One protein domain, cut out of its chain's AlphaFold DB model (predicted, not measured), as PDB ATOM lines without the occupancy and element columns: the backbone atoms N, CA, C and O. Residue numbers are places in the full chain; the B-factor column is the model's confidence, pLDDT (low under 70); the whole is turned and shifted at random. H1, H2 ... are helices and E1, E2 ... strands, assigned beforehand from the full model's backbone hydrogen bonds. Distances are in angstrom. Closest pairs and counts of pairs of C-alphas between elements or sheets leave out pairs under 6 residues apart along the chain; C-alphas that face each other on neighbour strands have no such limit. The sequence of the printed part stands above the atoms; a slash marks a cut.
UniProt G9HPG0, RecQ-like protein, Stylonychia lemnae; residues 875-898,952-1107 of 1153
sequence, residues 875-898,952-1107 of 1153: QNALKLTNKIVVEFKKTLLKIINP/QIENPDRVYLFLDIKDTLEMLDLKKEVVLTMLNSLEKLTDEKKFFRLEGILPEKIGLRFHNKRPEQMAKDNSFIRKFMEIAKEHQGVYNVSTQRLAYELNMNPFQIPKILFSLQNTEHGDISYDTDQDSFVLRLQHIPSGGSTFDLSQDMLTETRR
ATOM      1  N   GLN A 875     -48.377   2.273 -15.284       78.25
ATOM      2  CA  GLN A 875     -47.235   2.244 -16.196       78.25
ATOM      3  C   GLN A 875     -46.216   1.193 -15.767       78.25
ATOM      4  O   GLN A 875     -45.821   0.390 -16.603       78.25
ATOM      5  N   ASN A 876     -45.819   1.127 -14.492       83.06
ATOM      6  CA  ASN A 876     -44.878   0.108 -14.024       83.06
ATOM      7  C   ASN A 876     -45.434  -1.314 -14.171       83.06
ATOM      8  O   ASN A 876     -44.694  -2.220 -14.561       83.06
ATOM      9  N   ALA A 877     -46.742  -1.502 -13.969       80.19
ATOM     10  CA  ALA A 877     -47.389  -2.779 -14.251       80.19
ATOM     11  C   ALA A 877     -47.277  -3.166 -15.739       80.19
ATOM     12  O   ALA A 877     -46.871  -4.284 -16.057       80.19
ATOM     13  N   LEU A 878     -47.571  -2.232 -16.654       79.31
ATOM     14  CA  LEU A 878     -47.483  -2.453 -18.101       79.31
ATOM     15  C   LEU A 878     -46.032  -2.592 -18.605       79.31
ATOM     16  O   LEU A 878     -45.769  -3.404 -19.489       79.31
ATOM     17  N   LYS A 879     -45.069  -1.854 -18.034       82.44
ATOM     18  CA  LYS A 879     -43.629  -2.014 -18.311       82.44
ATOM     19  C   LYS A 879     -43.169  -3.431 -17.969       82.44
ATOM     20  O   LYS A 879     -42.470  -4.046 -18.771       82.44
ATOM     21  N   LEU A 880     -43.567  -3.966 -16.807       83.69
ATOM     22  CA  LEU A 880     -43.183  -5.318 -16.399       83.69
ATOM     23  C   LEU A 880     -43.821  -6.391 -17.295       83.69
ATOM     24  O   LEU A 880     -43.099  -7.270 -17.763       83.69
ATOM     25  N   THR A 881     -45.125  -6.313 -17.598       79.31
ATOM     26  CA  THR A 881     -45.766  -7.295 -18.499       79.31
ATOM     27  C   THR A 881     -45.214  -7.216 -19.921       79.31
ATOM     28  O   THR A 881     -44.967  -8.256 -20.536       79.31
ATOM     29  N   ASN A 882     -44.903  -6.015 -20.421       78.75
ATOM     30  CA  ASN A 882     -44.188  -5.839 -21.685       78.75
ATOM     31  C   ASN A 882     -42.769  -6.440 -21.636       78.75
ATOM     32  O   ASN A 882     -42.413  -7.164 -22.563       78.75
ATOM     33  N   LYS A 883     -41.972  -6.223 -20.575       82.25
ATOM     34  CA  LYS A 883     -40.618  -6.812 -20.451       82.25
ATOM     35  C   LYS A 883     -40.666  -8.344 -20.402       82.25
ATOM     36  O   LYS A 883     -39.905  -8.985 -21.120       82.25
ATOM     37  N   ILE A 884     -41.604  -8.926 -19.644       80.00
ATOM     38  CA  ILE A 884     -41.868 -10.379 -19.622       80.00
ATOM     39  C   ILE A 884     -42.125 -10.899 -21.044       80.00
ATOM     40  O   ILE A 884     -41.507 -11.869 -21.474       80.00
ATOM     41  N   VAL A 885     -43.000 -10.233 -21.801       75.44
ATOM     42  CA  VAL A 885     -43.367 -10.637 -23.167       75.44
ATOM     43  C   VAL A 885     -42.235 -10.442 -24.178       75.44
ATOM     44  O   VAL A 885     -42.055 -11.292 -25.052       75.44
ATOM     45  N   VAL A 886     -41.459  -9.361 -24.079       74.81
ATOM     46  CA  VAL A 886     -40.314  -9.100 -24.965       74.81
ATOM     47  C   VAL A 886     -39.207 -10.125 -24.730       74.81
ATOM     48  O   VAL A 886     -38.747 -10.746 -25.688       74.81
ATOM     49  N   GLU A 887     -38.827 -10.378 -23.475       76.44
ATOM     50  CA  GLU A 887     -37.816 -11.395 -23.168       76.44
ATOM     51  C   GLU A 887     -38.317 -12.816 -23.458       76.44
ATOM     52  O   GLU A 887     -37.536 -13.666 -23.891       76.44
ATOM     53  N   PHE A 888     -39.627 -13.078 -23.360       74.31
ATOM     54  CA  PHE A 888     -40.212 -14.327 -23.844       74.31
ATOM     55  C   PHE A 888     -40.092 -14.475 -25.370       74.31
ATOM     56  O   PHE A 888     -39.614 -15.504 -25.848       74.31
ATOM     57  N   LYS A 889     -40.434 -13.441 -26.152       69.75
ATOM     58  CA  LYS A 889     -40.260 -13.448 -27.619       69.75
ATOM     59  C   LYS A 889     -38.791 -13.649 -28.013       69.75
ATOM     60  O   LYS A 889     -38.505 -14.514 -28.841       69.75
ATOM     61  N   LYS A 890     -37.853 -12.940 -27.371       71.81
ATOM     62  CA  LYS A 890     -36.400 -13.138 -27.548       71.81
ATOM     63  C   LYS A 890     -35.973 -14.570 -27.210       71.81
ATOM     64  O   LYS A 890     -35.226 -15.177 -27.974       71.81
ATOM     65  N   THR A 891     -36.458 -15.121 -26.097       70.94
ATOM     66  CA  THR A 891     -36.190 -16.504 -25.662       70.94
ATOM     67  C   THR A 891     -36.630 -17.513 -26.720       70.94
ATOM     68  O   THR A 891     -35.841 -18.369 -27.120       70.94
ATOM     69  N   LEU A 892     -37.853 -17.383 -27.242       68.69
ATOM     70  CA  LEU A 892     -38.361 -18.288 -28.270       68.69
ATOM     71  C   LEU A 892     -37.600 -18.177 -29.595       68.69
ATOM     72  O   LEU A 892     -37.300 -19.202 -30.199       68.69
ATOM     73  N   LEU A 893     -37.222 -16.970 -30.028       64.50
ATOM     74  CA  LEU A 893     -36.404 -16.787 -31.234       64.50
ATOM     75  C   LEU A 893     -35.017 -17.439 -31.091       64.50
ATOM     76  O   LEU A 893     -34.575 -18.137 -32.006       64.50
ATOM     77  N   LYS A 894     -34.369 -17.282 -29.925       65.81
ATOM     78  CA  LYS A 894     -33.083 -17.926 -29.587       65.81
ATOM     79  C   LYS A 894     -33.172 -19.461 -29.593       65.81
ATOM     80  O   LYS A 894     -32.205 -20.112 -29.982       65.81
ATOM     81  N   ILE A 895     -34.307 -20.027 -29.169       63.53
ATOM     82  CA  ILE A 895     -34.542 -21.478 -29.069       63.53
ATOM     83  C   ILE A 895     -34.939 -22.102 -30.416       63.53
ATOM     84  O   ILE A 895     -34.364 -23.112 -30.815       63.53
ATOM     85  N   ILE A 896     -35.912 -21.516 -31.120       57.81
ATOM     86  CA  ILE A 896     -36.535 -22.122 -32.310       57.81
ATOM     87  C   ILE A 896     -35.630 -22.011 -33.548       57.81
ATOM     88  O   ILE A 896     -35.668 -22.883 -34.412       57.81
ATOM     89  N   ASN A 897     -34.803 -20.961 -33.658       54.31
ATOM     90  CA  ASN A 897     -34.093 -20.622 -34.901       54.31
ATOM     91  C   ASN A 897     -32.555 -20.432 -34.781       54.31
ATOM     92  O   ASN A 897     -32.001 -19.467 -35.325       54.31
ATOM     93  N   PRO A 898     -31.803 -21.377 -34.173       51.41
ATOM     94  CA  PRO A 898     -30.342 -21.281 -34.030       51.41
ATOM     95  C   PRO A 898     -29.578 -21.302 -35.370       51.41
ATOM     96  O   PRO A 898     -28.417 -20.888 -35.441       51.41
ATOM     97  N   GLN A 952     -45.406 -24.988 -32.445       50.00
ATOM     98  CA  GLN A 952     -44.316 -25.914 -32.780       50.00
ATOM     99  C   GLN A 952     -43.426 -26.294 -31.577       50.00
ATOM    100  O   GLN A 952     -42.496 -27.078 -31.737       50.00
ATOM    101  N   ILE A 953     -43.673 -25.755 -30.376       58.03
ATOM    102  CA  ILE A 953     -42.905 -26.115 -29.173       58.03
ATOM    103  C   ILE A 953     -43.476 -27.403 -28.569       58.03
ATOM    104  O   ILE A 953     -44.453 -27.368 -27.826       58.03
ATOM    105  N   GLU A 954     -42.832 -28.538 -28.846       52.62
ATOM    106  CA  GLU A 954     -43.258 -29.863 -28.364       52.62
ATOM    107  C   GLU A 954     -43.258 -30.007 -26.829       52.62
ATOM    108  O   GLU A 954     -43.899 -30.904 -26.294       52.62
ATOM    109  N   ASN A 955     -42.503 -29.167 -26.108       62.69
ATOM    110  CA  ASN A 955     -42.339 -29.234 -24.652       62.69
ATOM    111  C   ASN A 955     -42.221 -27.820 -24.029       62.69
ATOM    112  O   ASN A 955     -41.098 -27.357 -23.793       62.69
ATOM    113  N   PRO A 956     -43.335 -27.112 -23.751       62.75
ATOM    114  CA  PRO A 956     -43.298 -25.763 -23.173       62.75
ATOM    115  C   PRO A 956     -42.618 -25.706 -21.794       62.75
ATOM    116  O   PRO A 956     -41.866 -24.767 -21.543       62.75
ATOM    117  N   ASP A 957     -42.754 -26.742 -20.955       63.81
ATOM    118  CA  ASP A 957     -42.161 -26.825 -19.604       63.81
ATOM    119  C   ASP A 957     -40.621 -26.846 -19.556       63.81
ATOM    120  O   ASP A 957     -40.028 -26.901 -18.471       63.81
ATOM    121  N   ARG A 958     -39.956 -26.842 -20.718       70.38
ATOM    122  CA  ARG A 958     -38.495 -26.726 -20.861       70.38
ATOM    123  C   ARG A 958     -38.047 -25.286 -21.146       70.38
ATOM    124  O   ARG A 958     -36.848 -25.010 -21.143       70.38
ATOM    125  N   VAL A 959     -38.985 -24.363 -21.383       76.25
ATOM    126  CA  VAL A 959     -38.698 -22.949 -21.654       76.25
ATOM    127  C   VAL A 959     -38.652 -22.169 -20.341       76.25
ATOM    128  O   VAL A 959     -39.678 -21.824 -19.754       76.25
ATOM    129  N   TYR A 960     -37.436 -21.853 -19.901       82.88
ATOM    130  CA  TYR A 960     -37.184 -20.901 -18.821       82.88
ATOM    131  C   TYR A 960     -36.907 -19.519 -19.416       82.88
ATOM    132  O   TYR A 960     -36.202 -19.390 -20.414       82.88
ATOM    133  N   LEU A 961     -37.440 -18.490 -18.777       83.62
ATOM    134  CA  LEU A 961     -37.312 -17.071 -19.070       83.62
ATOM    135  C   LEU A 961     -36.513 -16.428 -17.932       83.62
ATOM    136  O   LEU A 961     -36.837 -16.615 -16.760       83.62
ATOM    137  N   PHE A 962     -35.465 -15.687 -18.281       86.62
ATOM    138  CA  PHE A 962     -34.615 -14.976 -17.329       86.62
ATOM    139  C   PHE A 962     -34.908 -13.477 -17.444       86.62
ATOM    140  O   PHE A 962     -34.927 -12.934 -18.546       86.62
ATOM    141  N   LEU A 963     -35.161 -12.819 -16.312       87.44
ATOM    142  CA  LEU A 963     -35.279 -11.364 -16.219       87.44
ATOM    143  C   LEU A 963     -34.175 -10.846 -15.299       87.44
ATOM    144  O   LEU A 963     -34.281 -11.052 -14.087       87.44
ATOM    145  N   ASP A 964     -33.151 -10.174 -15.839       87.94
ATOM    146  CA  ASP A 964     -32.105  -9.547 -15.015       87.94
ATOM    147  C   ASP A 964     -32.752  -8.681 -13.928       87.94
ATOM    148  O   ASP A 964     -33.653  -7.873 -14.203       87.94
ATOM    149  N   ILE A 965     -32.349  -8.899 -12.672       86.19
ATOM    150  CA  ILE A 965     -32.977  -8.222 -11.541       86.19
ATOM    151  C   ILE A 965     -32.644  -6.736 -11.583       86.19
ATOM    152  O   ILE A 965     -33.567  -5.930 -11.495       86.19
ATOM    153  N   LYS A 966     -31.374  -6.359 -11.751       86.06
ATOM    154  CA  LYS A 966     -30.931  -4.963 -11.706       86.06
ATOM    155  C   LYS A 966     -31.650  -4.132 -12.771       86.06
ATOM    156  O   LYS A 966     -32.336  -3.174 -12.419       86.06
ATOM    157  N   ASP A 967     -31.613  -4.568 -14.027       87.12
ATOM    158  CA  ASP A 967     -32.269  -3.900 -15.157       87.12
ATOM    159  C   ASP A 967     -33.800  -3.848 -15.005       87.12
ATOM    160  O   ASP A 967     -34.486  -3.086 -15.685       87.12
ATOM    161  N   THR A 968     -34.388  -4.722 -14.183       87.69
ATOM    162  CA  THR A 968     -35.833  -4.721 -13.905       87.69
ATOM    163  C   THR A 968     -36.185  -3.792 -12.746       87.69
ATOM    164  O   THR A 968     -37.233  -3.153 -12.799       87.69
ATOM    165  N   LEU A 969     -35.324  -3.655 -11.733       87.81
ATOM    166  CA  LEU A 969     -35.517  -2.680 -10.656       87.81
ATOM    167  C   LEU A 969     -35.254  -1.250 -11.152       87.81
ATOM    168  O   LEU A 969     -36.065  -0.370 -10.882       87.81
ATOM    169  N   GLU A 970     -34.201  -1.029 -11.947       87.50
ATOM    170  CA  GLU A 970     -33.859   0.290 -12.511       87.50
ATOM    171  C   GLU A 970     -34.901   0.785 -13.537       87.50
ATOM    172  O   GLU A 970     -35.213   1.971 -13.571       87.50
ATOM    173  N   MET A 971     -35.530  -0.108 -14.316       85.38
ATOM    174  CA  MET A 971     -36.628   0.244 -15.240       85.38
ATOM    175  C   MET A 971     -37.930   0.669 -14.524       85.38
ATOM    176  O   MET A 971     -38.748   1.412 -15.082       85.38
ATOM    177  N   LEU A 972     -38.162   0.146 -13.315       83.19
ATOM    178  CA  LEU A 972     -39.414   0.317 -12.571       83.19
ATOM    179  C   LEU A 972     -39.311   1.335 -11.422       83.19
ATOM    180  O   LEU A 972     -40.345   1.841 -10.999       83.19
ATOM    181  N   ASP A 973     -38.109   1.625 -10.920       84.19
ATOM    182  CA  ASP A 973     -37.868   2.311  -9.636       84.19
ATOM    183  C   ASP A 973     -38.615   1.639  -8.462       84.19
ATOM    184  O   ASP A 973     -39.287   2.266  -7.642       84.19
ATOM    185  N   LEU A 974     -38.547   0.302  -8.413       82.94
ATOM    186  CA  LEU A 974     -39.227  -0.525  -7.411       82.94
ATOM    187  C   LEU A 974     -38.263  -1.473  -6.692       82.94
ATOM    188  O   LEU A 974     -37.213  -1.858  -7.201       82.94
ATOM    189  N   LYS A 975     -38.651  -1.886  -5.483       80.81
ATOM    190  CA  LYS A 975     -37.885  -2.812  -4.634       80.81
ATOM    191  C   LYS A 975     -38.026  -4.262  -5.115       80.81
ATOM    192  O   LYS A 975     -39.084  -4.656  -5.617       80.81
ATOM    193  N   LYS A 976     -36.994  -5.083  -4.876       79.88
ATOM    194  CA  LYS A 976     -36.938  -6.511  -5.263       79.88
ATOM    195  C   LYS A 976     -38.143  -7.302  -4.753       79.88
ATOM    196  O   LYS A 976     -38.677  -8.140  -5.473       79.88
ATOM    197  N   GLU A 977     -38.606  -7.001  -3.545       73.94
ATOM    198  CA  GLU A 977     -39.739  -7.652  -2.885       73.94
ATOM    199  C   GLU A 977     -41.081  -7.312  -3.549       73.94
ATOM    200  O   GLU A 977     -41.976  -8.155  -3.575       73.94
ATOM    201  N   VAL A 978     -41.223  -6.108  -4.119       78.06
ATOM    202  CA  VAL A 978     -42.449  -5.666  -4.806       78.06
ATOM    203  C   VAL A 978     -42.545  -6.336  -6.178       78.06
ATOM    204  O   VAL A 978     -43.575  -6.925  -6.495       78.06
ATOM    205  N   VAL A 979     -41.450  -6.356  -6.952       81.75
ATOM    206  CA  VAL A 979     -41.377  -7.098  -8.230       81.75
ATOM    207  C   VAL A 979     -41.571  -8.596  -8.011       81.75
ATOM    208  O   VAL A 979     -42.361  -9.227  -8.707       81.75
ATOM    209  N   LEU A 980     -40.934  -9.175  -6.993       77.38
ATOM    210  CA  LEU A 980     -41.125 -10.586  -6.676       77.38
ATOM    211  C   LEU A 980     -42.555 -10.873  -6.176       77.38
ATOM    212  O   LEU A 980     -43.082 -11.945  -6.461       77.38
ATOM    213  N   THR A 981     -43.230  -9.928  -5.511       76.00
ATOM    214  CA  THR A 981     -44.665 -10.053  -5.185       76.00
ATOM    215  C   THR A 981     -45.521 -10.077  -6.453       76.00
ATOM    216  O   THR A 981     -46.268 -11.036  -6.632       76.00
ATOM    217  N   MET A 982     -45.343  -9.119  -7.374       77.69
ATOM    218  CA  MET A 982     -46.040  -9.086  -8.673       77.69
ATOM    219  C   MET A 982     -45.938 -10.413  -9.435       77.69
ATOM    220  O   MET A 982     -46.948 -10.958  -9.877       77.69
ATOM    221  N   LEU A 983     -44.723 -10.962  -9.555       80.12
ATOM    222  CA  LEU A 983     -44.485 -12.216 -10.276       80.12
ATOM    223  C   LEU A 983     -45.186 -13.422  -9.624       80.12
ATOM    224  O   LEU A 983     -45.570 -14.347 -10.332       80.12
ATOM    225  N   ASN A 984     -45.405 -13.411  -8.302       76.12
ATOM    226  CA  ASN A 984     -46.208 -14.436  -7.624       76.12
ATOM    227  C   ASN A 984     -47.725 -14.161  -7.707       76.12
ATOM    228  O   ASN A 984     -48.501 -15.112  -7.657       76.12
ATOM    229  N   SER A 985     -48.169 -12.909  -7.864       72.81
ATOM    230  CA  SER A 985     -49.578 -12.592  -8.156       72.81
ATOM    231  C   SER A 985     -49.996 -13.092  -9.544       72.81
ATOM    232  O   SER A 985     -51.086 -13.637  -9.684       72.81
ATOM    233  N   LEU A 986     -49.114 -12.994 -10.547       73.56
ATOM    234  CA  LEU A 986     -49.353 -13.551 -11.888       73.56
ATOM    235  C   LEU A 986     -49.498 -15.085 -11.894       73.56
ATOM    236  O   LEU A 986     -50.235 -15.633 -12.707       73.56
ATOM    237  N   GLU A 987     -48.847 -15.783 -10.962       69.69
ATOM    238  CA  GLU A 987     -48.943 -17.245 -10.815       69.69
ATOM    239  C   GLU A 987     -50.272 -17.709 -10.178       69.69
ATOM    240  O   GLU A 987     -50.604 -18.895 -10.226       69.69
ATOM    241  N   LYS A 988     -51.040 -16.778  -9.592       64.50
ATOM    242  CA  LYS A 988     -52.345 -17.020  -8.949       64.50
ATOM    243  C   LYS A 988     -53.554 -16.754  -9.844       64.50
ATOM    244  O   LYS A 988     -54.686 -16.919  -9.385       64.50
ATOM    245  N   LEU A 989     -53.335 -16.327 -11.085       65.50
ATOM    246  CA  LEU A 989     -54.412 -16.213 -12.066       65.50
ATOM    247  C   LEU A 989     -54.988 -17.605 -12.376       65.50
ATOM    248  O   LEU A 989     -54.345 -18.625 -12.114       65.50
ATOM    249  N   THR A 990     -56.217 -17.648 -12.896       54.72
ATOM    250  CA  THR A 990     -56.894 -18.901 -13.274       54.72
ATOM    251  C   THR A 990     -56.036 -19.727 -14.232       54.72
ATOM    252  O   THR A 990     -55.234 -19.163 -14.972       54.72
ATOM    253  N   ASP A 991     -56.195 -21.053 -14.256       56.44
ATOM    254  CA  ASP A 991     -55.270 -21.926 -14.996       56.44
ATOM    255  C   ASP A 991     -55.208 -21.612 -16.509       56.44
ATOM    256  O   ASP A 991     -54.135 -21.657 -17.107       56.44
ATOM    257  N   GLU A 992     -56.305 -21.132 -17.111       53.06
ATOM    258  CA  GLU A 992     -56.334 -20.604 -18.491       53.06
ATOM    259  C   GLU A 992     -55.444 -19.361 -18.714       53.06
ATOM    260  O   GLU A 992     -54.980 -19.115 -19.829       53.06
ATOM    261  N   LYS A 993     -55.198 -18.575 -17.657       58.34
ATOM    262  CA  LYS A 993     -54.335 -17.381 -17.614       58.34
ATOM    263  C   LYS A 993     -52.938 -17.655 -17.022       58.34
ATOM    264  O   LYS A 993     -52.115 -16.742 -16.927       58.34
ATOM    265  N   LYS A 994     -52.643 -18.886 -16.595       65.12
ATOM    266  CA  LYS A 994     -51.437 -19.222 -15.819       65.12
ATOM    267  C   LYS A 994     -50.229 -19.490 -16.718       65.12
ATOM    268  O   LYS A 994     -49.826 -20.623 -16.965       65.12
ATOM    269  N   PHE A 995     -49.645 -18.415 -17.240       67.12
ATOM    270  CA  PHE A 995     -48.611 -18.509 -18.275       67.12
ATOM    271  C   PHE A 995     -47.233 -18.916 -17.728       67.12
ATOM    272  O   PHE A 995     -46.542 -19.721 -18.352       67.12
ATOM    273  N   PHE A 996     -46.841 -18.404 -16.554       75.06
ATOM    274  CA  PHE A 996     -45.507 -18.614 -15.977       75.06
ATOM    275  C   PHE A 996     -45.546 -19.013 -14.495       75.06
ATOM    276  O   PHE A 996     -46.373 -18.509 -13.736       75.06
ATOM    277  N   ARG A 997     -44.588 -19.852 -14.078       77.75
ATOM    278  CA  ARG A 997     -44.255 -20.166 -12.678       77.75
ATOM    279  C   ARG A 997     -42.911 -19.527 -12.319       77.75
ATOM    280  O   ARG A 997     -41.929 -19.749 -13.024       77.75
ATOM    281  N   LEU A 998     -42.817 -18.752 -11.241       79.06
ATOM    282  CA  LEU A 998     -41.529 -18.231 -10.752       79.06
ATOM    283  C   LEU A 998     -40.795 -19.323  -9.957       79.06
ATOM    284  O   LEU A 998     -41.087 -19.525  -8.780       79.06
ATOM    285  N   GLU A 999     -39.832 -19.994 -10.587       75.88
ATOM    286  CA  GLU A 999     -39.055 -21.088  -9.979       75.88
ATOM    287  C   GLU A 999     -37.988 -20.570  -8.995       75.88
ATOM    288  O   GLU A 999     -37.650 -21.248  -8.027       75.88
ATOM    289  N   GLY A1000     -37.459 -19.356  -9.200       73.75
ATOM    290  CA  GLY A1000     -36.500 -18.753  -8.271       73.75
ATOM    291  C   GLY A1000     -35.610 -17.678  -8.891       73.75
ATOM    292  O   GLY A1000     -36.073 -16.845  -9.671       73.75
ATOM    293  N   ILE A1001     -34.331 -17.682  -8.505       77.94
ATOM    294  CA  ILE A1001     -33.302 -16.725  -8.935       77.94
ATOM    295  C   ILE A1001     -32.022 -17.488  -9.307       77.94
ATOM    296  O   ILE A1001     -31.610 -18.376  -8.559       77.94
ATOM    297  N   LEU A1002     -31.408 -17.141 -10.443       78.69
ATOM    298  CA  LEU A1002     -30.123 -17.673 -10.927       78.69
ATOM    299  C   LEU A1002     -29.358 -16.608 -11.731       78.69
ATOM    300  O   LEU A1002     -30.005 -15.757 -12.341       78.69
ATOM    301  N   PRO A1003     -28.021 -16.691 -11.836       81.56
ATOM    302  CA  PRO A1003     -27.253 -15.849 -12.749       81.56
ATOM    303  C   PRO A1003     -27.599 -16.147 -14.217       81.56
ATOM    304  O   PRO A1003     -27.722 -17.312 -14.610       81.56
ATOM    305  N   GLU A1004     -27.731 -15.110 -15.052       83.38
ATOM    306  CA  GLU A1004     -28.089 -15.284 -16.474       83.38
ATOM    307  C   GLU A1004     -26.965 -15.939 -17.289       83.38
ATOM    308  O   GLU A1004     -27.234 -16.711 -18.217       83.38
ATOM    309  N   LYS A1005     -25.705 -15.643 -16.944       86.00
ATOM    310  CA  LYS A1005     -24.517 -16.130 -17.653       86.00
ATOM    311  C   LYS A1005     -23.482 -16.709 -16.695       86.00
ATOM    312  O   LYS A1005     -23.347 -16.287 -15.546       86.00
ATOM    313  N   ILE A1006     -22.742 -17.674 -17.222       87.50
ATOM    314  CA  ILE A1006     -21.664 -18.407 -16.566       87.50
ATOM    315  C   ILE A1006     -20.424 -18.277 -17.446       87.50
ATOM    316  O   ILE A1006     -20.467 -18.631 -18.627       87.50
ATOM    317  N   GLY A1007     -19.325 -17.811 -16.863       87.44
ATOM    318  CA  GLY A1007     -17.997 -17.858 -17.460       87.44
ATOM    319  C   GLY A1007     -17.200 -19.030 -16.894       87.44
ATOM    320  O   GLY A1007     -17.094 -19.164 -15.678       87.44
ATOM    321  N   LEU A1008     -16.618 -19.875 -17.746       88.88
ATOM    322  CA  LEU A1008     -15.612 -20.862 -17.340       88.88
ATOM    323  C   LEU A1008     -14.207 -20.394 -17.717       88.88
ATOM    324  O   LEU A1008     -13.962 -19.969 -18.847       88.88
ATOM    325  N   ARG A1009     -13.267 -20.539 -16.782       87.81
ATOM    326  CA  ARG A1009     -11.825 -20.381 -16.986       87.81
ATOM    327  C   ARG A1009     -11.130 -21.708 -16.708       87.81
ATOM    328  O   ARG A1009     -11.346 -22.303 -15.654       87.81
ATOM    329  N   PHE A1010     -10.299 -22.149 -17.646       86.62
ATOM    330  CA  PHE A1010      -9.555 -23.409 -17.585       86.62
ATOM    331  C   PHE A1010      -8.069 -23.099 -17.365       86.62
ATOM    332  O   PHE A1010      -7.527 -22.231 -18.050       86.62
ATOM    333  N   HIS A1011      -7.421 -23.782 -16.416       81.75
ATOM    334  CA  HIS A1011      -6.056 -23.445 -15.976       81.75
ATOM    335  C   HIS A1011      -5.002 -24.461 -16.424       81.75
ATOM    336  O   HIS A1011      -4.084 -24.099 -17.161       81.75
ATOM    337  N   ASN A1012      -5.114 -25.725 -15.997       74.94
ATOM    338  CA  ASN A1012      -4.044 -26.719 -16.199       74.94
ATOM    339  C   ASN A1012      -4.259 -27.605 -17.437       74.94
ATOM    340  O   ASN A1012      -3.303 -27.941 -18.138       74.94
ATOM    341  N   LYS A1013      -5.509 -28.002 -17.702       77.81
ATOM    342  CA  LYS A1013      -5.914 -28.817 -18.859       77.81
ATOM    343  C   LYS A1013      -6.592 -27.937 -19.902       77.81
ATOM    344  O   LYS A1013      -7.258 -26.963 -19.558       77.81
ATOM    345  N   ARG A1014      -6.453 -28.285 -21.184       79.38
ATOM    346  CA  ARG A1014      -7.145 -27.545 -22.247       79.38
ATOM    347  C   ARG A1014      -8.640 -27.893 -22.292       79.38
ATOM    348  O   ARG A1014      -8.987 -29.051 -22.026       79.38
ATOM    349  N   PRO A1015      -9.522 -26.957 -22.692       80.25
ATOM    350  CA  PRO A1015     -10.960 -27.212 -22.755       80.25
ATOM    351  C   PRO A1015     -11.324 -28.416 -23.636       80.25
ATOM    352  O   PRO A1015     -12.191 -29.204 -23.271       80.25
ATOM    353  N   GLU A1016     -10.625 -28.625 -24.758       81.75
ATOM    354  CA  GLU A1016     -10.889 -29.722 -25.703       81.75
ATOM    355  C   GLU A1016     -10.401 -31.091 -25.203       81.75
ATOM    356  O   GLU A1016     -10.747 -32.120 -25.783       81.75
ATOM    357  N   GLN A1017      -9.587 -31.119 -24.142       78.88
ATOM    358  CA  GLN A1017      -9.233 -32.348 -23.432       78.88
ATOM    359  C   GLN A1017     -10.354 -32.693 -22.449       78.88
ATOM    360  O   GLN A1017     -10.961 -33.752 -22.567       78.88
ATOM    361  N   MET A1018     -10.731 -31.751 -21.577       78.31
ATOM    362  CA  MET A1018     -11.800 -31.964 -20.590       78.31
ATOM    363  C   MET A1018     -13.183 -32.193 -21.238       78.31
ATOM    364  O   MET A1018     -14.019 -32.897 -20.680       78.31
ATOM    365  N   ALA A1019     -13.414 -31.670 -22.447       80.94
ATOM    366  CA  ALA A1019     -14.596 -31.938 -23.272       80.94
ATOM    367  C   ALA A1019     -14.672 -33.367 -23.856       80.94
ATOM    368  O   ALA A1019     -15.703 -33.742 -24.418       80.94
ATOM    369  N   LYS A1020     -13.607 -34.177 -23.769       79.06
ATOM    370  CA  LYS A1020     -13.678 -35.614 -24.090       79.06
ATOM    371  C   LYS A1020     -14.218 -36.403 -22.906       79.06
ATOM    372  O   LYS A1020     -15.112 -37.224 -23.089       79.06
ATOM    373  N   ASP A1021     -13.708 -36.086 -21.723       78.56
ATOM    374  CA  ASP A1021     -13.943 -36.839 -20.491       78.56
ATOM    375  C   ASP A1021     -15.249 -36.420 -19.789       78.56
ATOM    376  O   ASP A1021     -15.802 -37.170 -18.989       78.56
ATOM    377  N   ASN A1022     -15.772 -35.223 -20.090       82.12
ATOM    378  CA  ASN A1022     -16.962 -34.666 -19.452       82.12
ATOM    379  C   ASN A1022     -17.977 -34.108 -20.472       82.12
ATOM    380  O   ASN A1022     -17.717 -33.139 -21.191       82.12
ATOM    381  N   SER A1023     -19.178 -34.694 -20.490       83.44
ATOM    382  CA  SER A1023     -20.268 -34.341 -21.412       83.44
ATOM    383  C   SER A1023     -20.850 -32.939 -21.190       83.44
ATOM    384  O   SER A1023     -21.232 -32.282 -22.160       83.44
ATOM    385  N   PHE A1024     -20.872 -32.443 -19.948       86.62
ATOM    386  CA  PHE A1024     -21.293 -31.073 -19.644       86.62
ATOM    387  C   PHE A1024     -20.292 -30.062 -20.212       86.62
ATOM    388  O   PHE A1024     -20.705 -29.140 -20.911       86.62
ATOM    389  N   ILE A1025     -18.983 -30.261 -19.998       85.50
ATOM    390  CA  ILE A1025     -17.939 -29.393 -20.571       85.50
ATOM    391  C   ILE A1025     -18.007 -29.421 -22.099       85.50
ATOM    392  O   ILE A1025     -17.952 -28.371 -22.733       85.50
ATOM    393  N   ARG A1026     -18.204 -30.599 -22.701       85.81
ATOM    394  CA  ARG A1026     -18.386 -30.739 -24.152       85.81
ATOM    395  C   ARG A1026     -19.516 -29.858 -24.678       85.81
ATOM    396  O   ARG A1026     -19.292 -29.040 -25.569       85.81
ATOM    397  N   LYS A1027     -20.708 -29.980 -24.088       84.00
ATOM    398  CA  LYS A1027     -21.888 -29.227 -24.520       84.00
ATOM    399  C   LYS A1027     -21.783 -27.733 -24.201       84.00
ATOM    400  O   LYS A1027     -22.257 -26.919 -24.986       84.00
ATOM    401  N   PHE A1028     -21.111 -27.370 -23.108       86.69
ATOM    402  CA  PHE A1028     -20.762 -25.988 -22.776       86.69
ATOM    403  C   PHE A1028     -19.881 -25.365 -23.870       86.69
ATOM    404  O   PHE A1028     -20.206 -24.304 -24.400       86.69
ATOM    405  N   MET A1029     -18.803 -26.051 -24.265       85.50
ATOM    406  CA  MET A1029     -17.858 -25.573 -25.281       85.50
ATOM    407  C   MET A1029     -18.467 -25.486 -26.690       85.50
ATOM    408  O   MET A1029     -18.069 -24.619 -27.461       85.50
ATOM    409  N   GLU A1030     -19.470 -26.309 -27.025       82.75
ATOM    410  CA  GLU A1030     -20.234 -26.186 -28.284       82.75
ATOM    411  C   GLU A1030     -21.016 -24.862 -28.415       82.75
ATOM    412  O   GLU A1030     -21.332 -24.445 -29.535       82.75
ATOM    413  N   ILE A1031     -21.359 -24.212 -27.295       82.62
ATOM    414  CA  ILE A1031     -22.225 -23.017 -27.265       82.62
ATOM    415  C   ILE A1031     -21.571 -21.772 -26.645       82.62
ATOM    416  O   ILE A1031     -22.192 -20.706 -26.651       82.62
ATOM    417  N   ALA A1032     -20.344 -21.883 -26.132       83.25
ATOM    418  CA  ALA A1032     -19.618 -20.784 -25.501       83.25
ATOM    419  C   ALA A1032     -19.108 -19.739 -26.504       83.25
ATOM    420  O   ALA A1032     -18.570 -20.071 -27.560       83.25
ATOM    421  N   LYS A1033     -19.206 -18.457 -26.129       81.25
ATOM    422  CA  LYS A1033     -18.419 -17.370 -26.733       81.25
ATOM    423  C   LYS A1033     -17.158 -17.184 -25.870       81.25
ATOM    424  O   LYS A1033     -17.272 -16.810 -24.703       81.25
ATOM    425  N   GLU A1034     -15.966 -17.458 -26.408       82.50
ATOM    426  CA  GLU A1034     -14.710 -17.124 -25.717       82.50
ATOM    427  C   GLU A1034     -14.477 -15.608 -25.748       82.50
ATOM    428  O   GLU A1034     -14.589 -14.974 -26.797       82.50
ATOM    429  N   HIS A1035     -14.121 -15.026 -24.604       78.75
ATOM    430  CA  HIS A1035     -13.655 -13.650 -24.505       78.75
ATOM    431  C   HIS A1035     -12.544 -13.553 -23.455       78.75
ATOM    432  O   HIS A1035     -12.767 -13.833 -22.278       78.75
ATOM    433  N   GLN A1036     -11.337 -13.155 -23.878       77.06
ATOM    434  CA  GLN A1036     -10.161 -12.971 -23.008       77.06
ATOM    435  C   GLN A1036      -9.821 -14.206 -22.136       77.06
ATOM    436  O   GLN A1036      -9.443 -14.070 -20.972       77.06
ATOM    437  N   GLY A1037      -9.965 -15.419 -22.687       78.25
ATOM    438  CA  GLY A1037      -9.726 -16.678 -21.967       78.25
ATOM    439  C   GLY A1037     -10.839 -17.096 -20.995       78.25
ATOM    440  O   GLY A1037     -10.654 -18.045 -20.235       78.25
ATOM    441  N   VAL A1038     -11.988 -16.407 -21.004       84.12
ATOM    442  CA  VAL A1038     -13.218 -16.824 -20.314       84.12
ATOM    443  C   VAL A1038     -14.225 -17.320 -21.350       84.12
ATOM    444  O   VAL A1038     -14.585 -16.594 -22.278       84.12
ATOM    445  N   TYR A1039     -14.703 -18.551 -21.194       87.44
ATOM    446  CA  TYR A1039     -15.722 -19.158 -22.049       87.44
ATOM    447  C   TYR A1039     -17.102 -18.868 -21.467       87.44
ATOM    448  O   TYR A1039     -17.463 -19.432 -20.439       87.44
ATOM    449  N   ASN A1040     -17.860 -17.970 -22.097       85.56
ATOM    450  CA  ASN A1040     -19.121 -17.467 -21.555       85.56
ATOM    451  C   ASN A1040     -20.337 -18.108 -22.233       85.56
ATOM    452  O   ASN A1040     -20.430 -18.152 -23.462       85.56
ATOM    453  N   VAL A1041     -21.290 -18.565 -21.419       85.19
ATOM    454  CA  VAL A1041     -22.530 -19.230 -21.838       85.19
ATOM    455  C   VAL A1041     -23.714 -18.674 -21.044       85.19
ATOM    456  O   VAL A1041     -23.606 -18.446 -19.844       85.19
ATOM    457  N   SER A1042     -24.870 -18.498 -21.691       84.00
ATOM    458  CA  SER A1042     -26.127 -18.210 -20.986       84.00
ATOM    459  C   SER A1042     -26.672 -19.472 -20.305       84.00
ATOM    460  O   SER A1042     -26.903 -20.485 -20.971       84.00
ATOM    461  N   THR A1043     -26.930 -19.394 -18.997       84.88
ATOM    462  CA  THR A1043     -27.507 -20.458 -18.155       84.88
ATOM    463  C   THR A1043     -28.798 -21.015 -18.757       84.88
ATOM    464  O   THR A1043     -28.997 -22.229 -18.801       84.88
ATOM    465  N   GLN A1044     -29.640 -20.125 -19.292       81.56
ATOM    466  CA  GLN A1044     -30.886 -20.438 -19.993       81.56
ATOM    467  C   GLN A1044     -30.657 -21.386 -21.180       81.56
ATOM    468  O   GLN A1044     -31.309 -22.425 -21.298       81.56
ATOM    469  N   ARG A1045     -29.699 -21.044 -22.053       79.56
ATOM    470  CA  ARG A1045     -29.381 -21.840 -23.245       79.56
ATOM    471  C   ARG A1045     -28.712 -23.162 -22.878       79.56
ATOM    472  O   ARG A1045     -29.037 -24.183 -23.474       79.56
ATOM    473  N   LEU A1046     -27.805 -23.143 -21.903       84.69
ATOM    474  CA  LEU A1046     -27.113 -24.335 -21.414       84.69
ATOM    475  C   LEU A1046     -28.095 -25.367 -20.852       84.69
ATOM    476  O   LEU A1046     -27.995 -26.539 -21.195       84.69
ATOM    477  N   ALA A1047     -29.075 -24.924 -20.060       83.81
ATOM    478  CA  ALA A1047     -30.125 -25.784 -19.518       83.81
ATOM    479  C   ALA A1047     -30.973 -26.430 -20.625       83.81
ATOM    480  O   ALA A1047     -31.211 -27.636 -20.590       83.81
ATOM    481  N   TYR A1048     -31.367 -25.645 -21.634       81.25
ATOM    482  CA  TYR A1048     -32.136 -26.134 -22.779       81.25
ATOM    483  C   TYR A1048     -31.343 -27.152 -23.619       81.25
ATOM    484  O   TYR A1048     -31.825 -28.250 -23.879       81.25
ATOM    485  N   GLU A1049     -30.103 -26.827 -23.994       77.88
ATOM    486  CA  GLU A1049     -29.251 -27.683 -24.835       77.88
ATOM    487  C   GLU A1049     -28.735 -28.951 -24.128       77.88
ATOM    488  O   GLU A1049     -28.348 -29.908 -24.799       77.88
ATOM    489  N   LEU A1050     -28.757 -28.983 -22.791       80.88
ATOM    490  CA  LEU A1050     -28.515 -30.175 -21.969       80.88
ATOM    491  C   LEU A1050     -29.803 -30.890 -21.521       80.88
ATOM    492  O   LEU A1050     -29.718 -31.905 -20.831       80.88
ATOM    493  N   ASN A1051     -30.982 -30.373 -21.883       79.12
ATOM    494  CA  ASN A1051     -32.288 -30.880 -21.454       79.12
ATOM    495  C   ASN A1051     -32.420 -31.054 -19.920       79.12
ATOM    496  O   ASN A1051     -32.937 -32.061 -19.436       79.12
ATOM    497  N   MET A1052     -31.929 -30.079 -19.148       79.69
ATOM    498  CA  MET A1052     -31.873 -30.127 -17.680       79.69
ATOM    499  C   MET A1052     -32.532 -28.911 -17.020       79.69
ATOM    500  O   MET A1052     -32.785 -27.889 -17.655       79.69
ATOM    501  N   ASN A1053     -32.798 -29.001 -15.715       80.44
ATOM    502  CA  ASN A1053     -33.291 -27.866 -14.940       80.44
ATOM    503  C   ASN A1053     -32.116 -26.893 -14.666       80.44
ATOM    504  O   ASN A1053     -31.074 -27.335 -14.175       80.44
ATOM    505  N   PRO A1054     -32.239 -25.574 -14.928       83.00
ATOM    506  CA  PRO A1054     -31.134 -24.627 -14.763       83.00
ATOM    507  C   PRO A1054     -30.599 -24.550 -13.321       83.00
ATOM    508  O   PRO A1054     -29.412 -24.297 -13.130       83.00
ATOM    509  N   PHE A1055     -31.409 -24.864 -12.302       77.62
ATOM    510  CA  PHE A1055     -30.975 -24.937 -10.898       77.62
ATOM    511  C   PHE A1055     -30.059 -26.144 -10.596       77.62
ATOM    512  O   PHE A1055     -29.483 -26.236  -9.509       77.62
ATOM    513  N   GLN A1056     -29.875 -27.069 -11.546       77.12
ATOM    514  CA  GLN A1056     -28.859 -28.125 -11.467       77.12
ATOM    515  C   GLN A1056     -27.474 -27.623 -11.908       77.12
ATOM    516  O   GLN A1056     -26.470 -28.107 -11.388       77.12
ATOM    517  N   ILE A1057     -27.395 -26.619 -12.791       83.19
ATOM    518  CA  ILE A1057     -26.130 -26.140 -13.372       83.19
ATOM    519  C   ILE A1057     -25.134 -25.653 -12.299       83.19
ATOM    520  O   ILE A1057     -23.997 -26.129 -12.324       83.19
ATOM    521  N   PRO A1058     -25.510 -24.828 -11.295       75.44
ATOM    522  CA  PRO A1058     -24.591 -24.440 -10.220       75.44
ATOM    523  C   PRO A1058     -23.997 -25.627  -9.446       75.44
ATOM    524  O   PRO A1058     -22.860 -25.551  -8.991       75.44
ATOM    525  N   LYS A1059     -24.726 -26.749  -9.330       68.38
ATOM    526  CA  LYS A1059     -24.223 -27.972  -8.679       68.38
ATOM    527  C   LYS A1059     -23.106 -28.622  -9.508       68.38
ATOM    528  O   LYS A1059     -22.137 -29.112  -8.934       68.38
ATOM    529  N   ILE A1060     -23.237 -28.603 -10.838       78.75
ATOM    530  CA  ILE A1060     -22.256 -29.171 -11.772       78.75
ATOM    531  C   ILE A1060     -21.004 -28.292 -11.821       78.75
ATOM    532  O   ILE A1060     -19.906 -28.804 -11.620       78.75
ATOM    533  N   LEU A1061     -21.162 -26.972 -11.981       78.56
ATOM    534  CA  LEU A1061     -20.048 -26.010 -11.941       78.56
ATOM    535  C   LEU A1061     -19.226 -26.155 -10.654       78.56
ATOM    536  O   LEU A1061     -18.001 -26.234 -10.701       78.56
ATOM    537  N   PHE A1062     -19.915 -26.283  -9.518       70.50
ATOM    538  CA  PHE A1062     -19.278 -26.518  -8.231       70.50
ATOM    539  C   PHE A1062     -18.495 -27.845  -8.182       70.50
ATOM    540  O   PHE A1062     -17.372 -27.885  -7.686       70.50
ATOM    541  N   SER A1063     -19.042 -28.934  -8.738       71.06
ATOM    542  CA  SER A1063     -18.330 -30.222  -8.797       71.06
ATOM    543  C   SER A1063     -17.080 -30.188  -9.688       71.06
ATOM    544  O   SER A1063     -16.100 -30.858  -9.380       71.06
ATOM    545  N   LEU A1064     -17.080 -29.370 -10.748       72.88
ATOM    546  CA  LEU A1064     -15.931 -29.195 -11.642       72.88
ATOM    547  C   LEU A1064     -14.793 -28.404 -10.979       72.88
ATOM    548  O   LEU A1064     -13.619 -28.733 -11.167       72.88
ATOM    549  N   GLN A1065     -15.138 -27.396 -10.173       69.69
ATOM    550  CA  GLN A1065     -14.175 -26.601  -9.407       69.69
ATOM    551  C   GLN A1065     -13.472 -27.422  -8.311       69.69
ATOM    552  O   GLN A1065     -12.297 -27.199  -8.036       69.69
ATOM    553  N   ASN A1066     -14.168 -28.404  -7.730       54.84
ATOM    554  CA  ASN A1066     -13.665 -29.281  -6.668       54.84
ATOM    555  C   ASN A1066     -12.799 -30.466  -7.162       54.84
ATOM    556  O   ASN A1066     -12.597 -31.429  -6.422       54.84
ATOM    557  N   THR A1067     -12.280 -30.420  -8.390       58.12
ATOM    558  CA  THR A1067     -11.272 -31.390  -8.857       58.12
ATOM    559  C   THR A1067      -9.926 -31.144  -8.165       58.12
ATOM    560  O   THR A1067      -9.546 -29.996  -7.942       58.12
ATOM    561  N   GLU A1068      -9.171 -32.204  -7.850       48.41
ATOM    562  CA  GLU A1068      -7.953 -32.169  -7.004       48.41
ATOM    563  C   GLU A1068      -6.811 -31.264  -7.505       48.41
ATOM    564  O   GLU A1068      -5.816 -31.056  -6.815       48.41
ATOM    565  N   HIS A1069      -6.913 -30.743  -8.727       52.66
ATOM    566  CA  HIS A1069      -5.914 -29.866  -9.339       52.66
ATOM    567  C   HIS A1069      -6.437 -28.438  -9.580       52.66
ATOM    568  O   HIS A1069      -5.681 -27.581 -10.039       52.66
ATOM    569  N   GLY A1070      -7.713 -28.161  -9.275       60.00
ATOM    570  CA  GLY A1070      -8.341 -26.859  -9.518       60.00
ATOM    571  C   GLY A1070      -8.391 -26.485 -11.002       60.00
ATOM    572  O   GLY A1070      -8.197 -25.322 -11.354       60.00
ATOM    573  N   ASP A1071      -8.606 -27.469 -11.885       72.12
ATOM    574  CA  ASP A1071      -8.466 -27.309 -13.342       72.12
ATOM    575  C   ASP A1071      -9.397 -26.236 -13.935       72.12
ATOM    576  O   ASP A1071      -9.089 -25.675 -14.991       72.12
ATOM    577  N   ILE A1072     -10.519 -25.956 -13.263       79.56
ATOM    578  CA  ILE A1072     -11.576 -25.039 -13.697       79.56
ATOM    579  C   ILE A1072     -11.948 -24.084 -12.557       79.56
ATOM    580  O   ILE A1072     -12.263 -24.511 -11.449       79.56
ATOM    581  N   SER A1073     -12.015 -22.790 -12.860       81.62
ATOM    582  CA  SER A1073     -12.718 -21.787 -12.049       81.62
ATOM    583  C   SER A1073     -13.917 -21.252 -12.824       81.62
ATOM    584  O   SER A1073     -13.798 -21.034 -14.031       81.62
ATOM    585  N   TYR A1074     -15.033 -20.977 -12.151       84.19
ATOM    586  CA  TYR A1074     -16.189 -20.339 -12.780       84.19
ATOM    587  C   TYR A1074     -16.473 -18.956 -12.188       84.19
ATOM    588  O   TYR A1074     -16.339 -18.742 -10.985       84.19
ATOM    589  N   ASP A1075     -16.894 -18.041 -13.056       80.50
ATOM    590  CA  ASP A1075     -17.417 -16.719 -12.728       80.50
ATOM    591  C   ASP A1075     -18.915 -16.685 -13.093       80.50
ATOM    592  O   ASP A1075     -19.347 -17.355 -14.037       80.50
ATOM    593  N   THR A1076     -19.730 -15.914 -12.372       80.56
ATOM    594  CA  THR A1076     -21.168 -15.751 -12.659       80.56
ATOM    595  C   THR A1076     -21.542 -14.282 -12.785       80.56
ATOM    596  O   THR A1076     -21.124 -13.470 -11.960       80.56
ATOM    597  N   ASP A1077     -22.366 -13.973 -13.786       80.00
ATOM    598  CA  ASP A1077     -22.982 -12.654 -13.976       80.00
ATOM    599  C   ASP A1077     -24.082 -12.379 -12.924       80.00
ATOM    600  O   ASP A1077     -24.305 -13.163 -11.999       80.00
ATOM    601  N   GLN A1078     -24.783 -11.250 -13.063       76.31
ATOM    602  CA  GLN A1078     -25.862 -10.838 -12.162       76.31
ATOM    603  C   GLN A1078     -27.043 -11.827 -12.095       76.31
ATOM    604  O   GLN A1078     -27.400 -12.497 -13.071       76.31
ATOM    605  N   ASP A1079     -27.682 -11.856 -10.921       82.69
ATOM    606  CA  ASP A1079     -28.920 -12.588 -10.648       82.69
ATOM    607  C   ASP A1079     -30.078 -12.132 -11.557       82.69
ATOM    608  O   ASP A1079     -30.371 -10.943 -11.688       82.69
ATOM    609  N   SER A1080     -30.823 -13.105 -12.078       86.00
ATOM    610  CA  SER A1080     -32.079 -12.948 -12.816       86.00
ATOM    611  C   SER A1080     -33.229 -13.657 -12.103       86.00
ATOM    612  O   SER A1080     -33.040 -14.738 -11.542       86.00
ATOM    613  N   PHE A1081     -34.446 -13.109 -12.169       85.62
ATOM    614  CA  PHE A1081     -35.654 -13.869 -11.838       85.62
ATOM    615  C   PHE A1081     -35.882 -14.955 -12.900       85.62
ATOM    616  O   PHE A1081     -35.857 -14.657 -14.096       85.62
ATOM    617  N   VAL A1082     -36.121 -16.196 -12.472       85.50
ATOM    618  CA  VAL A1082     -36.306 -17.357 -13.357       85.50
ATOM    619  C   VAL A1082     -37.782 -17.742 -13.408       85.50
ATOM    620  O   VAL A1082     -38.327 -18.306 -12.456       85.50
ATOM    621  N   LEU A1083     -38.424 -17.439 -14.533       84.88
ATOM    622  CA  LEU A1083     -39.823 -17.741 -14.833       84.88
ATOM    623  C   LEU A1083     -39.888 -18.936 -15.788       84.88
ATOM    624  O   LEU A1083     -39.351 -18.883 -16.885       84.88
ATOM    625  N   ARG A1084     -40.552 -20.023 -15.416       82.12
ATOM    626  CA  ARG A1084     -40.770 -21.180 -16.288       82.12
ATOM    627  C   ARG A1084     -42.115 -21.061 -16.985       82.12
ATOM    628  O   ARG A1084     -43.110 -20.776 -16.325       82.12
ATOM    629  N   LEU A1085     -42.154 -21.273 -18.297       77.00
ATOM    630  CA  LEU A1085     -43.411 -21.367 -19.038       77.00
ATOM    631  C   LEU A1085     -44.177 -22.620 -18.580       77.00
ATOM    632  O   LEU A1085     -43.584 -23.688 -18.448       77.00
ATOM    633  N   GLN A1086     -45.479 -22.487 -18.345       71.44
ATOM    634  CA  GLN A1086     -46.371 -23.614 -18.034       71.44
ATOM    635  C   GLN A1086     -47.287 -23.909 -19.216       71.44
ATOM    636  O   GLN A1086     -47.354 -25.027 -19.722       71.44
ATOM    637  N   HIS A1087     -47.956 -22.876 -19.717       65.56
ATOM    638  CA  HIS A1087     -48.846 -22.974 -20.863       65.56
ATOM    639  C   HIS A1087     -48.464 -21.949 -21.919       65.56
ATOM    640  O   HIS A1087     -47.895 -20.905 -21.608       65.56
ATOM    641  N   ILE A1088     -48.790 -22.250 -23.175       59.38
ATOM    642  CA  ILE A1088     -48.744 -21.288 -24.275       59.38
ATOM    643  C   ILE A1088     -50.089 -20.541 -24.265       59.38
ATOM    644  O   ILE A1088     -51.076 -21.107 -24.737       59.38
ATOM    645  N   PRO A1089     -50.166 -19.311 -23.725       56.56
ATOM    646  CA  PRO A1089     -51.337 -18.445 -23.839       56.56
ATOM    647  C   PRO A1089     -51.964 -18.432 -25.236       56.56
ATOM    648  O   PRO A1089     -51.315 -18.142 -26.244       56.56
ATOM    649  N   SER A1090     -53.264 -18.707 -25.272       47.56
ATOM    650  CA  SER A1090     -54.083 -18.796 -26.484       47.56
ATOM    651  C   SER A1090     -54.587 -17.437 -26.998       47.56
ATOM    652  O   SER A1090     -55.055 -17.347 -28.135       47.56
ATOM    653  N   GLY A1091     -54.475 -16.373 -26.194       50.72
ATOM    654  CA  GLY A1091     -54.956 -15.025 -26.505       50.72
ATOM    655  C   GLY A1091     -54.595 -13.988 -25.434       50.72
ATOM    656  O   GLY A1091     -53.730 -14.235 -24.596       50.72
ATOM    657  N   GLY A1092     -55.260 -12.828 -25.482       57.38
ATOM    658  CA  GLY A1092     -55.035 -11.682 -24.588       57.38
ATOM    659  C   GLY A1092     -54.036 -10.641 -25.115       57.38
ATOM    660  O   GLY A1092     -53.382 -10.845 -26.145       57.38
ATOM    661  N   SER A1093     -53.932  -9.527 -24.385       63.69
ATOM    662  CA  SER A1093     -52.995  -8.407 -24.565       63.69
ATOM    663  C   SER A1093     -52.111  -8.195 -23.318       63.69
ATOM    664  O   SER A1093     -52.449  -8.633 -22.215       63.69
ATOM    665  N   THR A1094     -50.973  -7.496 -23.445       67.06
ATOM    666  CA  THR A1094     -50.128  -7.151 -22.275       67.06
ATOM    667  C   THR A1094     -50.808  -6.191 -21.298       67.06
ATOM    668  O   THR A1094     -50.382  -6.099 -20.142       67.06
ATOM    669  N   PHE A1095     -51.864  -5.508 -21.750       70.50
ATOM    670  CA  PHE A1095     -52.734  -4.672 -20.934       70.50
ATOM    671  C   PHE A1095     -53.650  -5.514 -20.037       70.50
ATOM    672  O   PHE A1095     -53.724  -5.238 -18.847       70.50
ATOM    673  N   ASP A1096     -54.271  -6.581 -20.550       74.62
ATOM    674  CA  ASP A1096     -55.135  -7.454 -19.734       74.62
ATOM    675  C   ASP A1096     -54.341  -8.069 -18.572       74.62
ATOM    676  O   ASP A1096     -54.746  -7.990 -17.412       74.62
ATOM    677  N   LEU A1097     -53.139  -8.573 -18.880       75.00
ATOM    678  CA  LEU A1097     -52.214  -9.130 -17.892       75.00
ATOM    679  C   LEU A1097     -51.754  -8.084 -16.859       75.00
ATOM    680  O   LEU A1097     -51.499  -8.432 -15.705       75.00
ATOM    681  N   SER A1098     -51.648  -6.803 -17.242       79.19
ATOM    682  CA  SER A1098     -51.304  -5.743 -16.289       79.19
ATOM    683  C   SER A1098     -52.505  -5.333 -15.432       79.19
ATOM    684  O   SER A1098     -52.308  -5.088 -14.246       79.19
ATOM    685  N   GLN A1099     -53.739  -5.348 -15.955       81.19
ATOM    686  CA  GLN A1099     -54.950  -5.128 -15.150       81.19
ATOM    687  C   GLN A1099     -55.197  -6.257 -14.143       81.19
ATOM    688  O   GLN A1099     -55.520  -5.970 -12.987       81.19
ATOM    689  N   ASP A1100     -54.980  -7.519 -14.526       78.75
ATOM    690  CA  ASP A1100     -55.023  -8.660 -13.601       78.75
ATOM    691  C   ASP A1100     -54.023  -8.459 -12.439       78.75
ATOM    692  O   ASP A1100     -54.382  -8.525 -11.259       78.75
ATOM    693  N   MET A1101     -52.771  -8.108 -12.762       79.00
ATOM    694  CA  MET A1101     -51.705  -7.858 -11.781       79.00
ATOM    695  C   MET A1101     -51.979  -6.639 -10.881       79.00
ATOM    696  O   MET A1101     -51.733  -6.677  -9.671       79.00
ATOM    697  N   LEU A1102     -52.521  -5.556 -11.450       81.19
ATOM    698  CA  LEU A1102     -52.958  -4.365 -10.715       81.19
ATOM    699  C   LEU A1102     -54.126  -4.678  -9.774       81.19
ATOM    700  O   LEU A1102     -54.191  -4.109  -8.687       81.19
ATOM    701  N   THR A1103     -55.030  -5.580 -10.157       82.88
ATOM    702  CA  THR A1103     -56.213  -5.931  -9.360       82.88
ATOM    703  C   THR A1103     -55.821  -6.619  -8.054       82.88
ATOM    704  O   THR A1103     -56.220  -6.156  -6.982       82.88
ATOM    705  N   GLU A1104     -54.962  -7.642  -8.104       75.44
ATOM    706  CA  GLU A1104     -54.448  -8.283  -6.883       75.44
ATOM    707  C   GLU A1104     -53.504  -7.362  -6.088       75.44
ATOM    708  O   GLU A1104     -53.558  -7.337  -4.858       75.44
ATOM    709  N   THR A1105     -52.718  -6.503  -6.748       77.31
ATOM    710  CA  THR A1105     -51.902  -5.501  -6.034       77.31
ATOM    711  C   THR A1105     -52.779  -4.528  -5.232       77.31
ATOM    712  O   THR A1105     -52.569  -4.346  -4.030       77.31
ATOM    713  N   ARG A1106     -53.810  -3.942  -5.859       80.94
ATOM    714  CA  ARG A1106     -54.775  -3.039  -5.203       80.94
ATOM    715  C   ARG A1106     -55.571  -3.751  -4.105       80.94
ATOM    716  O   ARG A1106     -55.984  -3.119  -3.137       80.94
ATOM    717  N   ARG A1107     -55.783  -5.067  -4.202       79.25
ATOM    718  CA  ARG A1107     -56.384  -5.881  -3.129       79.25
ATOM    719  C   ARG A1107     -55.479  -5.944  -1.895       79.25
ATOM    720  O   ARG A1107     -55.952  -5.693  -0.787       79.25
TER     721      ARG A1107
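Overview. This is residues 875 to 898 and 952 to 1107 of the 1153 residues of the protein "RecQ-like protein" of Stylonychia lemnae (UniProt G9HPG0). Two lobes stand end to end, each built on a small antiparallel sheet: E1 E7 E2 with H1, H2 and H3 round it and H8 at the far end, and E4 E5 E3 E6 with H5, H6 and H7 over one face and H4 at the far end. The chain crosses between the lobes from E2 to E3 and from E6 to E7, and H6 and H7 sit where the lobes meet. The printed part has 180 residues, with eight named helices and seven named strands in the order H1 E1 H2 H3 E2 E3 H4 H5 E4 E5 H6 H7 E6 E7 H8, mixed in class. It is compact, with a radius of gyration of the C-alphas of 18.3 A, yet elongated, spanning 57 by 36 by 23 A.

Arrangement. H1, residues 875 to 896, lies over E1, residues 960 to 964, with Phe 888 and Leu 961 the closest C-alphas, 6.2 A apart. E7, residues 1079 to 1085, is antiparallel to E1 (N 961 to O 1083, 2.7 A) and to E2, residues 996 to 1003 (N 997 to O 1084, 2.8 A). H2, residues 965 to 972, stands at this sheet's level, and H3, residues 976 to 986, is on the sheet. H8, residues 1094 to 1107, touches H1 (C-alphas of Ala 877 and Ser 1098, 5.3 A). E2 bends by 66 degrees at residue 1000 and runs on into E3, residues 1005 to 1010. E3 is antiparallel to E5, residues 1038 to 1042 (N 1008 to O 1039, 2.9 A), and to E6, residues 1072 to 1076 (N 1009 to O 1073, 2.8 A). E4, residues 1033 to 1035, and E5 form a hairpin (N 1035 to O 1038, 2.8 A). H4, residues 1015 to 1021, and H5, residues 1023 to 1031, form a helical hairpin. H6, residues 1043 to 1049, touches H5 and H7, residues 1054 to 1065; H7 lies over E6 at a height of 10.2 A over the sheet. Every O i to N i+4 pair is within hydrogen-bond range in H1, H2, H3, H6 and H8, but 1 of 3 in H4, with 3 of 4 O i to N i+3 pairs, 4 of 5 in H5 and 6 of 8 in H7.

Along the chain. H1 begins at C-alpha 875, (-47.235, 2.244, -16.196), and is 31.1 A long. E2 spans 18.7 A, E7 18.9 A. H8, 20.2 A, ends at C-alpha 1107, (-56.384, -5.881, -3.129).

Size, cuts and confidence. The C-alphas farthest apart, of Asn 1012 and Arg 1107, are 57.8 A apart. Residues 899 to 951 are not printed; C-alphas 898 and 952 are 14.8 A apart. Of the links printed whole, none is long. The mean pLDDT of the printed part is 76.2, with 38 residues under 70, among them 892 to 898, 952 to 957 and 987 to 995.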